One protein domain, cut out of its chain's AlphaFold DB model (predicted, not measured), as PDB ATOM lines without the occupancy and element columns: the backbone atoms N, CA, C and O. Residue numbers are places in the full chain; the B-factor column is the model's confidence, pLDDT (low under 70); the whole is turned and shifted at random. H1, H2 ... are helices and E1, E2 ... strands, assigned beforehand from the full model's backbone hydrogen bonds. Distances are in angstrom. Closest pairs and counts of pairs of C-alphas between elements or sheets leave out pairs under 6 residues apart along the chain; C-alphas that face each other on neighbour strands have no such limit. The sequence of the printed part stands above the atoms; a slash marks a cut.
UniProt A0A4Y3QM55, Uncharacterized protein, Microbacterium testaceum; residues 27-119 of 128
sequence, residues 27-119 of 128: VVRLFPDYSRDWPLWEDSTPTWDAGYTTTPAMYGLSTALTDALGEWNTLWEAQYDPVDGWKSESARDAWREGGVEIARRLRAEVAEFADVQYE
ATOM      1  N   VAL A  27     -48.032 -31.704 -11.223       83.38
ATOM      2  CA  VAL A  27     -46.621 -32.049 -11.024       83.38
ATOM      3  C   VAL A  27     -46.544 -33.511 -10.622       83.38
ATOM      4  O   VAL A  27     -47.029 -33.886  -9.556       83.38
ATOM      5  N   VAL A  28     -45.941 -34.323 -11.488       84.56
ATOM      6  CA  VAL A  28     -45.600 -35.717 -11.210       84.56
ATOM      7  C   VAL A  28     -44.201 -35.745 -10.607       84.56
ATOM      8  O   VAL A  28     -43.218 -35.411 -11.271       84.56
ATOM      9  N   ARG A  29     -44.094 -36.126  -9.342       86.06
ATOM     10  CA  ARG A  29     -42.823 -36.319  -8.649       86.06
ATOM     11  C   ARG A  29     -42.370 -37.767  -8.844       86.06
ATOM     12  O   ARG A  29     -43.152 -38.699  -8.665       86.06
ATOM     13  N   LEU A  30     -41.119 -37.940  -9.259       87.50
ATOM     14  CA  LEU A  30     -40.496 -39.231  -9.551       87.50
ATOM     15  C   LEU A  30     -39.399 -39.504  -8.519       87.50
ATOM     16  O   LEU A  30     -38.330 -38.895  -8.600       87.50
ATOM     17  N   PHE A  31     -39.675 -40.413  -7.583       84.19
ATOM     18  CA  PHE A  31     -38.730 -40.896  -6.572       84.19
ATOM     19  C   PHE A  31     -39.140 -42.284  -6.049       84.19
ATOM     20  O   PHE A  31     -40.338 -42.591  -6.023       84.19
ATOM     21  N   PRO A  32     -38.175 -43.124  -5.638       80.50
ATOM     22  CA  PRO A  32     -38.454 -44.462  -5.128       80.50
ATOM     23  C   PRO A  32     -39.067 -44.433  -3.719       80.50
ATOM     24  O   PRO A  32     -38.724 -43.577  -2.902       80.50
ATOM     25  N   ASP A  33     -39.946 -45.390  -3.412       74.62
ATOM     26  CA  ASP A  33     -40.521 -45.579  -2.073       74.62
ATOM     27  C   ASP A  33     -40.779 -47.067  -1.811       74.62
ATOM     28  O   ASP A  33     -41.477 -47.724  -2.579       74.62
ATOM     29  N   TYR A  34     -40.263 -47.576  -0.690       66.31
ATOM     30  CA  TYR A  34     -40.420 -48.970  -0.256       66.31
ATOM     31  C   TYR A  34     -41.872 -49.406  -0.020       66.31
ATOM     32  O   TYR A  34     -42.161 -50.594   0.088       66.31
ATOM     33  N   SER A  35     -42.787 -48.458   0.148       70.62
ATOM     34  CA  SER A  35     -44.181 -48.728   0.502       70.62
ATOM     35  C   SER A  35     -45.080 -48.853  -0.727       70.62
ATOM     36  O   SER A  35     -46.304 -48.931  -0.566       70.62
ATOM     37  N   ARG A  36     -44.521 -48.787  -1.945       70.31
ATOM     38  CA  ARG A  36     -45.301 -48.662  -3.178       70.31
ATOM     39  C   ARG A  36     -44.703 -49.379  -4.372       70.31
ATOM     40  O   ARG A  36     -43.507 -49.349  -4.606       70.31
ATOM     41  N   ASP A  37     -45.606 -49.881  -5.206       69.12
ATOM     42  CA  ASP A  37     -45.259 -50.557  -6.457       69.12
ATOM     43  C   ASP A  37     -44.738 -49.592  -7.539       69.12
ATOM     44  O   ASP A  37     -44.075 -50.019  -8.482       69.12
ATOM     45  N   TRP A  38     -45.055 -48.294  -7.432       76.56
ATOM     46  CA  TRP A  38     -44.719 -47.294  -8.448       76.56
ATOM     47  C   TRP A  38     -44.055 -46.063  -7.825       76.56
ATOM     48  O   TRP A  38     -44.640 -45.463  -6.918       76.56
ATOM     49  N   PRO A  39     -42.902 -45.613  -8.356       77.94
ATOM     50  CA  PRO A  39     -42.178 -44.445  -7.855       77.94
ATOM     51  C   PRO A  39     -42.790 -43.119  -8.361       77.94
ATOM     52  O   PRO A  39     -42.075 -42.196  -8.747       77.94
ATOM     53  N   LEU A  40     -44.125 -43.041  -8.432       77.88
ATOM     54  CA  LEU A  40     -44.884 -41.916  -8.986       77.88
ATOM     55  C   LEU A  40     -45.754 -41.264  -7.909       77.88
ATOM     56  O   LEU A  40     -46.489 -41.933  -7.178       77.88
ATOM     57  N   TRP A  41     -45.687 -39.936  -7.854       78.81
ATOM     58  CA  TRP A  41     -46.337 -39.121  -6.833       78.81
ATOM     59  C   TRP A  41     -46.936 -37.859  -7.449       78.81
ATOM     60  O   TRP A  41     -46.391 -37.323  -8.408       78.81
ATOM     61  N   GLU A  42     -48.030 -37.350  -6.887       72.44
ATOM     62  CA  GLU A  42     -48.565 -36.027  -7.231       72.44
ATOM     63  C   GLU A  42     -48.758 -35.192  -5.978       72.44
ATOM     64  O   GLU A  42     -49.245 -35.687  -4.956       72.44
ATOM     65  N   ASP A  43     -48.448 -33.902  -6.083       62.75
ATOM     66  CA  ASP A  43     -48.915 -32.938  -5.100       62.75
ATOM     67  C   ASP A  43     -50.410 -32.700  -5.354       62.75
ATOM     68  O   ASP A  43     -50.814 -32.163  -6.389       62.75
ATOM     69  N   SER A  44     -51.254 -33.152  -4.424       51.19
ATOM     70  CA  SER A  44     -52.706 -32.998  -4.497       51.19
ATOM     71  C   SER A  44     -53.068 -31.525  -4.699       51.19
ATOM     72  O   SER A  44     -52.902 -30.701  -3.800       51.19
ATOM     73  N   THR A  45     -53.589 -31.169  -5.872       46.28
ATOM     74  CA  THR A  45     -54.250 -29.868  -6.023       46.28
ATOM     75  C   THR A  45     -55.614 -29.933  -5.327       46.28
ATOM     76  O   THR A  45     -56.272 -30.972  -5.378       46.28
ATOM     77  N   PRO A  46     -56.103 -28.840  -4.706       45.09
ATOM     78  CA  PRO A  46     -57.374 -28.835  -3.966       45.09
ATOM     79  C   PRO A  46     -58.613 -29.177  -4.818       45.09
ATOM     80  O   PRO A  46     -59.711 -29.312  -4.287       45.09
ATOM     81  N   THR A  47     -58.456 -29.304  -6.135       44.88
ATOM     82  CA  THR A  47     -59.518 -29.633  -7.093       44.88
ATOM     83  C   THR A  47     -59.529 -31.088  -7.547       44.88
ATOM     84  O   THR A  47     -60.421 -31.459  -8.308       44.88
ATOM     85  N   TRP A  48     -58.574 -31.917  -7.127       44.72
ATOM     86  CA  TRP A  48     -58.528 -33.308  -7.558       44.72
ATOM     87  C   TRP A  48     -58.188 -34.218  -6.381       44.72
ATOM     88  O   TRP A  48     -57.037 -34.341  -5.974       44.72
ATOM     89  N   ASP A  49     -59.222 -34.876  -5.865       45.34
ATOM     90  CA  ASP A  49     -59.170 -35.955  -4.875       45.34
ATOM     91  C   ASP A  49     -58.618 -37.250  -5.519       45.34
ATOM     92  O   ASP A  49     -59.139 -38.348  -5.315       45.34
ATOM     93  N   ALA A  50     -57.590 -37.138  -6.378       47.22
ATOM     94  CA  ALA A  50     -56.781 -38.299  -6.723       47.22
ATOM     95  C   ALA A  50     -55.996 -38.628  -5.471       47.22
ATOM     96  O   ALA A  50     -54.979 -38.001  -5.167       47.22
ATOM     97  N   GLY A  51     -56.527 -39.595  -4.725       46.06
ATOM     98  CA  GLY A  51     -55.802 -40.272  -3.671       46.06
ATOM     99  C   GLY A  51     -54.368 -40.485  -4.130       46.06
ATOM    100  O   GLY A  51     -54.137 -40.871  -5.271       46.06
ATOM    101  N   TYR A  52     -53.451 -40.158  -3.229       52.38
ATOM    102  CA  TYR A  52     -52.006 -39.995  -3.362       52.38
ATOM    103  C   TYR A  52     -51.227 -41.075  -4.141       52.38
ATOM    104  O   TYR A  52     -50.006 -41.024  -4.126       52.38
ATOM    105  N   THR A  53     -51.870 -42.066  -4.756       52.97
ATOM    106  CA  THR A  53     -51.317 -43.194  -5.506       52.97
ATOM    107  C   THR A  53     -51.648 -43.068  -6.984       52.97
ATOM    108  O   THR A  53     -52.741 -43.430  -7.421       52.97
ATOM    109  N   THR A  54     -50.686 -42.589  -7.768       68.50
ATOM    110  CA  THR A  54     -50.811 -42.553  -9.220       68.50
ATOM    111  C   THR A  54     -50.167 -43.798  -9.819       68.50
ATOM    112  O   THR A  54     -49.061 -44.194  -9.467       68.50
ATOM    113  N   THR A  55     -50.913 -44.490 -10.679       75.06
ATOM    114  CA  THR A  55     -50.404 -45.664 -11.404       75.06
ATOM    115  C   THR A  55     -50.054 -45.259 -12.835       75.06
ATOM    116  O   THR A  55     -50.671 -44.327 -13.360       75.06
ATOM    117  N   PRO A  56     -49.148 -45.975 -13.521       78.62
ATOM    118  CA  PRO A  56     -48.844 -45.730 -14.934       78.62
ATOM    119  C   PRO A  56     -50.094 -45.680 -15.827       78.62
ATOM    120  O   PRO A  56     -50.203 -44.840 -16.721       78.62
ATOM    121  N   ALA A  57     -51.095 -46.514 -15.524       76.62
ATOM    122  CA  ALA A  57     -52.369 -46.546 -16.239       76.62
ATOM    123  C   ALA A  57     -53.183 -45.246 -16.104       76.62
ATOM    124  O   ALA A  57     -53.870 -44.867 -17.050       76.62
ATOM    125  N   MET A  58     -53.094 -44.533 -14.973       76.44
ATOM    126  CA  MET A  58     -53.792 -43.249 -14.792       76.44
ATOM    127  C   MET A  58     -53.236 -42.142 -15.692       76.44
ATOM    128  O   MET A  58     -53.958 -41.202 -16.018       76.44
ATOM    129  N   TYR A  59     -51.975 -42.262 -16.100       74.38
ATOM    130  CA  TYR A  59     -51.317 -41.332 -17.016       74.38
ATOM    131  C   TYR A  59     -51.356 -41.784 -18.471       74.38
ATOM    132  O   TYR A  59     -50.947 -41.029 -19.347       74.38
ATOM    133  N   GLY A  60     -51.826 -43.007 -18.733       82.56
ATOM    134  CA  GLY A  60     -51.731 -43.612 -20.056       82.56
ATOM    135  C   GLY A  60     -50.284 -43.844 -20.496       82.56
ATOM    136  O   GLY A  60     -50.011 -43.739 -21.690       82.56
ATOM    137  N   LEU A  61     -49.368 -44.133 -19.555       87.31
ATOM    138  CA  LEU A  61     -47.968 -44.390 -19.900       87.31
ATOM    139  C   LEU A  61     -47.845 -45.618 -20.799       87.31
ATOM    140  O   LEU A  61     -48.604 -46.588 -20.692       87.31
ATOM    141  N   SER A  62     -46.833 -45.596 -21.656       90.81
ATOM    142  CA  SER A  62     -46.474 -46.740 -22.474       90.81
ATOM    143  C   SER A  62     -46.091 -47.944 -21.606       90.81
ATOM    144  O   SER A  62     -45.534 -47.811 -20.511       90.81
ATOM    145  N   THR A  63     -46.349 -49.154 -22.110       89.69
ATOM    146  CA  THR A  63     -45.916 -50.394 -21.444       89.69
ATOM    147  C   THR A  63     -44.403 -50.401 -21.237       89.69
ATOM    148  O   THR A  63     -43.939 -50.718 -20.153       89.69
ATOM    149  N   ALA A  64     -43.635 -49.931 -22.225       91.69
ATOM    150  CA  ALA A  64     -42.181 -49.862 -22.128       91.69
ATOM    151  C   ALA A  64     -41.691 -48.930 -21.003       91.69
ATOM    152  O   ALA A  64     -40.714 -49.251 -20.329       91.69
ATOM    153  N   LEU A  65     -42.339 -47.777 -20.792       91.00
ATOM    154  CA  LEU A  65     -42.001 -46.889 -19.676       91.00
ATOM    155  C   LEU A  65     -42.468 -47.463 -18.334       91.00
ATOM    156  O   LEU A  65     -41.769 -47.325 -17.334       91.00
ATOM    157  N   THR A  66     -43.621 -48.127 -18.323       89.94
ATOM    158  CA  THR A  66     -44.152 -48.818 -17.141       89.94
ATOM    159  C   THR A  66     -43.189 -49.900 -16.655       89.94
ATOM    160  O   THR A  66     -42.827 -49.911 -15.481       89.94
ATOM    161  N   ASP A  67     -42.712 -50.753 -17.561       90.25
ATOM    162  CA  ASP A  67     -41.754 -51.812 -17.241       90.25
ATOM    163  C   ASP A  67     -40.430 -51.216 -16.738       90.25
ATOM    164  O   ASP A  67     -39.921 -51.626 -15.698       90.25
ATOM    165  N   ALA A  68     -39.925 -50.170 -17.404       91.62
ATOM    166  CA  ALA A  68     -38.700 -49.486 -16.990       91.62
ATOM    167  C   ALA A  68     -38.809 -48.851 -15.591       91.62
ATOM    168  O   ALA A  68     -37.854 -48.910 -14.817       91.62
ATOM    169  N   LEU A  69     -39.961 -48.263 -15.242       90.19
ATOM    170  CA  LEU A  69     -40.225 -47.734 -13.897       90.19
ATOM    171  C   LEU A  69     -40.181 -48.845 -12.840       90.19
ATOM    172  O   LEU A  69     -39.578 -48.656 -11.784       90.19
ATOM    173  N   GLY A  70     -40.793 -49.995 -13.135       89.06
ATOM    174  CA  GLY A  70     -40.796 -51.154 -12.242       89.06
ATOM    175  C   GLY A  70     -39.399 -51.747 -12.044       89.06
ATOM    176  O   GLY A  70     -38.985 -51.996 -10.910       89.06
ATOM    177  N   GLU A  71     -38.636 -51.921 -13.126       91.75
ATOM    178  CA  GLU A  71     -37.250 -52.403 -13.074       91.75
ATOM    179  C   GLU A  71     -36.345 -51.448 -12.288       91.75
ATOM    180  O   GLU A  71     -35.539 -51.886 -11.464       91.75
ATOM    181  N   TRP A  72     -36.503 -50.139 -12.491       93.19
ATOM    182  CA  TRP A  72     -35.737 -49.117 -11.784       93.19
ATOM    183  C   TRP A  72     -36.036 -49.087 -10.281       93.19
ATOM    184  O   TRP A  72     -35.102 -48.987  -9.481       93.19
ATOM    185  N   ASN A  73     -37.306 -49.239  -9.886       89.62
ATOM    186  CA  ASN A  73     -37.680 -49.346  -8.473       89.62
ATOM    187  C   ASN A  73     -37.161 -50.655  -7.853       89.62
ATOM    188  O   ASN A  73     -36.547 -50.637  -6.790       89.62
ATOM    189  N   THR A  74     -37.296 -51.777  -8.565       90.56
ATOM    190  CA  THR A  74     -36.787 -53.088  -8.118       90.56
ATOM    191  C   THR A  74     -35.268 -53.069  -7.921       90.56
ATOM    192  O   THR A  74     -34.753 -53.633  -6.955       90.56
ATOM    193  N   LEU A  75     -34.528 -52.412  -8.822       90.56
ATOM    194  CA  LEU A  75     -33.080 -52.249  -8.690       90.56
ATOM    195  C   LEU A  75     -32.729 -51.488  -7.410       90.56
ATOM    196  O   LEU A  75     -31.814 -51.895  -6.697       90.56
ATOM    197  N   TRP A  76     -33.448 -50.406  -7.118       91.44
ATOM    198  CA  TRP A  76     -33.243 -49.632  -5.900       91.44
ATOM    199  C   TRP A  76     -33.503 -50.460  -4.645       91.44
ATOM    200  O   TRP A  76     -32.601 -50.584  -3.823       91.44
ATOM    201  N   GLU A  77     -34.665 -51.107  -4.542       89.50
ATOM    202  CA  GLU A  77     -35.015 -51.954  -3.391       89.50
ATOM    203  C   GLU A  77     -33.996 -53.080  -3.169       89.50
ATOM    204  O   GLU A  77     -33.676 -53.450  -2.038       89.50
ATOM    205  N   ALA A  78     -33.453 -53.634  -4.255       91.75
ATOM    206  CA  ALA A  78     -32.471 -54.703  -4.181       91.75
ATOM    207  C   ALA A  78     -31.059 -54.218  -3.817       91.75
ATOM    208  O   ALA A  78     -30.267 -55.022  -3.312       91.75
ATOM    209  N   GLN A  79     -30.701 -52.963  -4.109       93.38
ATOM    210  CA  GLN A  79     -29.314 -52.474  -4.056       93.38
ATOM    211  C   GLN A  79     -29.063 -51.348  -3.057       93.38
ATOM    212  O   GLN A  79     -27.901 -51.071  -2.759       93.38
ATOM    213  N   TYR A  80     -30.109 -50.723  -2.534       90.50
ATOM    214  CA  TYR A  80     -30.017 -49.683  -1.528       90.50
ATOM    215  C   TYR A  80     -30.599 -50.190  -0.207       90.50
ATOM    216  O   TYR A  80     -31.692 -50.742  -0.169       90.50
ATOM    217  N   ASP A  81     -29.843 -50.019   0.873       89.62
ATOM    218  CA  ASP A  81     -30.297 -50.237   2.241       89.62
ATOM    219  C   ASP A  81     -30.396 -48.876   2.963       89.62
ATOM    220  O   ASP A  81     -29.488 -48.051   2.828       89.62
ATOM    221  N   PRO A  82     -31.464 -48.589   3.731       86.00
ATOM    222  CA  PRO A  82     -31.610 -47.303   4.421       86.00
ATOM    223  C   PRO A  82     -30.549 -47.023   5.495       86.00
ATOM    224  O   PRO A  82     -30.357 -45.867   5.871       86.00
ATOM    225  N   VAL A  83     -29.911 -48.066   6.031       87.12
ATOM    226  CA  VAL A  83     -28.902 -47.994   7.094       87.12
ATOM    227  C   VAL A  83     -27.498 -48.053   6.497       87.12
ATOM    228  O   VAL A  83     -26.662 -47.213   6.828       87.12
ATOM    229  N   ASP A  84     -27.255 -49.011   5.601       89.81
ATOM    230  CA  ASP A  84     -25.923 -49.288   5.047       89.81
ATOM    231  C   ASP A  84     -25.644 -48.551   3.721       89.81
ATOM    232  O   ASP A  84     -24.492 -48.419   3.303       89.81
ATOM    233  N   GLY A  85     -26.678 -48.025   3.060       91.62
ATOM    234  CA  GLY A  85     -26.576 -47.313   1.789       91.62
ATOM    235  C   GLY A  85     -26.499 -48.239   0.570       91.62
ATOM    236  O   GLY A  85     -27.086 -49.319   0.531       91.62
ATOM    237  N   TRP A  86     -25.808 -47.790  -0.479       92.50
ATOM    238  CA  TRP A  86     -25.657 -48.561  -1.716       92.50
ATOM    239  C   TRP A  86     -24.724 -49.760  -1.526       92.50
ATOM    240  O   TRP A  86     -23.591 -49.601  -1.077       92.50
ATOM    241  N   LYS A  87     -25.150 -50.946  -1.976       92.75
ATOM    242  CA  LYS A  87     -24.334 -52.176  -1.956       92.75
ATOM    243  C   LYS A  87     -23.072 -52.082  -2.818       92.75
ATOM    244  O   LYS A  87     -22.092 -52.773  -2.545       92.75
ATOM    245  N   SER A  88     -23.091 -51.255  -3.863       93.88
ATOM    246  CA  SER A  88     -21.921 -50.931  -4.679       93.88
ATOM    247  C   SER A  88     -22.077 -49.581  -5.385       93.88
ATOM    248  O   SER A  88     -23.188 -49.121  -5.652       93.88
ATOM    249  N   GLU A  89     -20.949 -48.973  -5.760       91.88
ATOM    250  CA  GLU A  89     -20.932 -47.763  -6.596       91.88
ATOM    251  C   GLU A  89     -21.532 -48.022  -7.983       91.88
ATOM    252  O   GLU A  89     -22.304 -47.214  -8.487       91.88
ATOM    253  N   SER A  90     -21.279 -49.198  -8.564       92.69
ATOM    254  CA  SER A  90     -21.858 -49.577  -9.856       92.69
ATOM    255  C   SER A  90     -23.387 -49.650  -9.832       92.69
ATOM    256  O   SER A  90     -24.027 -49.279 -10.811       92.69
ATOM    257  N   ALA A  91     -23.986 -50.104  -8.725       91.38
ATOM    258  CA  ALA A  91     -25.436 -50.131  -8.572       91.38
ATOM    259  C   ALA A  91     -26.009 -48.718  -8.416       91.38
ATOM    260  O   ALA A  91     -27.032 -48.404  -9.027       91.38
ATOM    261  N   ARG A  92     -25.316 -47.855  -7.660       92.12
ATOM    262  CA  ARG A  92     -25.651 -46.432  -7.531       92.12
ATOM    263  C   ARG A  92     -25.669 -45.741  -8.895       92.12
ATOM    264  O   ARG A  92     -26.630 -45.039  -9.208       92.12
ATOM    265  N   ASP A  93     -24.628 -45.941  -9.700       93.25
ATOM    266  CA  ASP A  93     -24.497 -45.296 -11.008       93.25
ATOM    267  C   ASP A  93     -25.515 -45.840 -12.018       93.25
ATOM    268  O   ASP A  93     -26.193 -45.052 -12.677       93.25
ATOM    269  N   ALA A  94     -25.719 -47.161 -12.067       92.94
ATOM    270  CA  ALA A  94     -26.745 -47.766 -12.918       92.94
ATOM    271  C   ALA A  94     -28.151 -47.241 -12.581       92.94
ATOM    272  O   ALA A  94     -28.934 -46.912 -13.475       92.94
ATOM    273  N   TRP A  95     -28.465 -47.111 -11.289       93.88
ATOM    274  CA  TRP A  95     -29.737 -46.549 -10.852       93.88
ATOM    275  C   TRP A  95     -29.872 -45.061 -11.203       93.88
ATOM    276  O   TRP A  95     -30.926 -44.633 -11.681       93.88
ATOM    277  N   ARG A  96     -28.804 -44.271 -11.027       92.50
ATOM    278  CA  ARG A  96     -28.767 -42.848 -11.396       92.50
ATOM    279  C   ARG A  96     -29.047 -42.645 -12.884       92.50
ATOM    280  O   ARG A  96     -29.912 -41.844 -13.238       92.50
ATOM    281  N   GLU A  97     -28.311 -43.347 -13.744       93.25
ATOM    282  CA  GLU A  97     -28.434 -43.242 -15.202       93.25
ATOM    283  C   GLU A  97     -29.826 -43.674 -15.676       93.25
ATOM    284  O   GLU A  97     -30.458 -42.971 -16.471       93.25
ATOM    285  N   GLY A  98     -30.342 -44.778 -15.122       93.12
ATOM    286  CA  GLY A  98     -31.697 -45.254 -15.396       93.12
ATOM    287  C   GLY A  98     -32.762 -44.213 -15.049       93.12
ATOM    288  O   GLY A  98     -33.633 -43.919 -15.869       93.12
ATOM    289  N   GLY A  99     -32.651 -43.582 -13.878       92.50
ATOM    290  CA  GLY A  99     -33.609 -42.571 -13.435       92.50
ATOM    291  C   GLY A  99     -33.612 -41.309 -14.304       92.50
ATOM    292  O   GLY A  99     -34.678 -40.754 -14.572       92.50
ATOM    293  N   VAL A 100     -32.457 -40.888 -14.837       93.44
ATOM    294  CA  VAL A 100     -32.375 -39.759 -15.788       93.44
ATOM    295  C   VAL A 100     -33.119 -40.069 -17.089       93.44
ATOM    296  O   VAL A 100     -33.896 -39.237 -17.570       93.44
ATOM    297  N   GLU A 101     -32.917 -41.260 -17.658       94.25
ATOM    298  CA  GLU A 101     -33.596 -41.663 -18.895       94.25
ATOM    299  C   GLU A 101     -35.105 -41.846 -18.681       94.25
ATOM    300  O   GLU A 101     -35.908 -41.391 -19.501       94.25
ATOM    301  N   ILE A 102     -35.508 -42.442 -17.557       94.12
ATOM    302  CA  ILE A 102     -36.917 -42.592 -17.177       94.12
ATOM    303  C   ILE A 102     -37.574 -41.225 -16.999       94.12
ATOM    304  O   ILE A 102     -38.628 -40.981 -17.584       94.12
ATOM    305  N   ALA A 103     -36.939 -40.295 -16.279       92.56
ATOM    306  CA  ALA A 103     -37.454 -38.941 -16.103       92.56
ATOM    307  C   ALA A 103     -37.636 -38.224 -17.450       92.56
ATOM    308  O   ALA A 103     -38.640 -37.545 -17.668       92.56
ATOM    309  N   ARG A 104     -36.685 -38.384 -18.380       94.62
ATOM    310  CA  ARG A 104     -36.772 -37.812 -19.732       94.62
ATOM    311  C   ARG A 104     -37.966 -38.368 -20.510       94.62
ATOM    312  O   ARG A 104     -38.686 -37.592 -21.135       94.62
ATOM    313  N   ARG A 105     -38.181 -39.686 -20.474       94.56
ATOM    314  CA  ARG A 105     -39.314 -40.346 -21.147       94.56
ATOM    315  C   ARG A 105     -40.646 -39.960 -20.524       94.56
ATOM    316  O   ARG A 105     -41.552 -39.565 -21.248       94.56
ATOM    317  N   LEU A 106     -40.728 -39.983 -19.196       91.94
ATOM    318  CA  LEU A 106     -41.925 -39.591 -18.463       91.94
ATOM    319  C   LEU A 106     -42.331 -38.157 -18.810       91.94
ATOM    320  O   LEU A 106     -43.486 -37.929 -19.152       91.94
ATOM    321  N   ARG A 107     -41.378 -37.213 -18.835       93.44
ATOM    322  CA  ARG A 107     -41.626 -35.825 -19.267       93.44
ATOM    323  C   ARG A 107     -42.233 -35.738 -20.655       93.44
ATOM    324  O   ARG A 107     -43.094 -34.897 -20.865       93.44
ATOM    325  N   ALA A 108     -41.771 -36.566 -21.590       93.31
ATOM    326  CA  ALA A 108     -42.297 -36.576 -22.948       93.31
ATOM    327  C   ALA A 108     -43.729 -37.129 -22.998       93.31
ATOM    328  O   ALA A 108     -44.574 -36.540 -23.665       93.31
ATOM    329  N   GLU A 109     -44.008 -38.218 -22.278       92.50
ATOM    330  CA  GLU A 109     -45.325 -38.868 -22.289       92.50
ATOM    331  C   GLU A 109     -46.409 -38.048 -21.573       92.50
ATOM    332  O   GLU A 109     -47.558 -38.059 -22.001       92.50
ATOM    333  N   VAL A 110     -46.058 -37.277 -20.536       88.06
ATOM    334  CA  VAL A 110     -47.029 -36.454 -19.782       88.06
ATOM    335  C   VAL A 110     -47.032 -34.971 -20.173       88.06
ATOM    336  O   VAL A 110     -47.774 -34.183 -19.587       88.06
ATOM    337  N   ALA A 111     -46.227 -34.574 -21.170       88.88
ATOM    338  CA  ALA A 111     -45.964 -33.174 -21.533       88.88
ATOM    339  C   ALA A 111     -47.223 -32.339 -21.820       88.88
ATOM    340  O   ALA A 111     -47.188 -31.111 -21.699       88.88
ATOM    341  N   GLU A 112     -48.318 -32.980 -22.224       86.31
ATOM    342  CA  GLU A 112     -49.576 -32.307 -22.540       86.31
ATOM    343  C   GLU A 112     -50.339 -31.836 -21.294       86.31
ATOM    344  O   GLU A 112     -51.104 -30.876 -21.380       86.31
ATOM    345  N   PHE A 113     -50.138 -32.477 -20.137       81.12
ATOM    346  CA  PHE A 113     -50.984 -32.260 -18.957       81.12
ATOM    347  C   PHE A 113     -50.233 -32.136 -17.624       81.12
ATOM    348  O   PHE A 113     -50.825 -31.668 -16.645       81.12
ATOM    349  N   ALA A 114     -48.957 -32.518 -17.565       84.88
ATOM    350  CA  ALA A 114     -48.158 -32.454 -16.350       84.88
ATOM    351  C   ALA A 114     -46.705 -32.026 -16.604       84.88
ATOM    352  O   ALA A 114     -46.168 -32.118 -17.711       84.88
ATOM    353  N   ASP A 115     -46.073 -31.534 -15.547       86.69
ATOM    354  CA  ASP A 115     -44.628 -31.410 -15.401       86.69
ATOM    355  C   ASP A 115     -44.090 -32.582 -14.579       86.69
ATOM    356  O   ASP A 115     -44.827 -33.200 -13.812       86.69
ATOM    357  N   VAL A 116     -42.794 -32.881 -14.719       87.75
ATOM    358  CA  VAL A 116     -42.136 -33.947 -13.949       87.75
ATOM    359  C   VAL A 116     -40.989 -33.384 -13.128       87.75
ATOM    360  O   VAL A 116     -39.987 -32.903 -13.682       87.75
ATOM    361  N   GLN A 117     -41.103 -33.535 -11.816       89.00
ATOM    362  CA  GLN A 117     -40.040 -33.270 -10.862       89.00
ATOM    363  C   GLN A 117     -39.302 -34.579 -10.580       89.00
ATOM    364  O   GLN A 117     -39.866 -35.520 -10.034       89.00
ATOM    365  N   TYR A 118     -38.043 -34.657 -11.003       89.00
ATOM    366  CA  TYR A 118     -37.208 -35.821 -10.727       89.00
ATOM    367  C   TYR A 118     -36.456 -35.589  -9.423       89.00
ATOM    368  O   TYR A 118     -35.698 -34.626  -9.322       89.00
ATOM    369  N   GLU A 119     -36.681 -36.463  -8.449       87.06
ATOM    370  CA  GLU A 119     -36.091 -36.404  -7.116       87.06
ATOM    371  C   GLU A 119     -35.217 -37.650  -6.923       87.06
ATOM    372  O   GLU A 119     -35.688 -38.678  -6.438       87.06
TER     373      GLU A 119
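Overview. This is residues 27 to 119 of the 128 residues of an uncharacterized protein of Microbacterium testaceum (UniProt A0A4Y3QM55). A long helical hairpin, H2 and H3, has a small three-stranded sheet packed on residues 99 to 108 of H3, in two layers. The printed part has 93 residues, with three named helices and three named strands, E1 E2 H1 H2 H3 E3; the class is mixed and the sheet, E2 E1 E3, is mixed. It is compact, radius of gyration of the C-alphas 13.6 A, yet elongated, spanning 42 by 24 by 19 A.

Along the chain. E1, residues 27 to 30, begins at C-alpha 27 (-46.621, -32.049, -11.024). E2 is residues 40 to 42, H1 56 to 59. H2, residues 63 to 79, measures 24.1 A; H3, residues 89 to 109, 30.3 A. E3, residues 114 to 118, ends at C-alpha 118 (-37.208, -35.821, -10.727).

Arrangement. Within hydrogen-bond range are N 29 and O 41, 2.8 A, in the antiparallel hairpin E1 and E2, and N 28 and O 115, 2.8 A, between parallel E1 and E3. H3 is on the sheet, height 9.1 A, over E3; its closest C-alphas to E3 are Arg 107 and Val 116, 5.7 A. H2 and H3 touch, closest C-alphas Gln 79 and Ala 91, 6.4 A, at a shallow tilt of 25 degrees, opposite ways. H1 is close but not clearly touching H2. Every O i to N i+4 pair is within range in H2 and H3; H1 is too short for one.

Size, cuts and confidence. The printed part has no cut. The link E2 to H1 is long; pLDDT is under 70 at residues 34, 37 and 43 to 54.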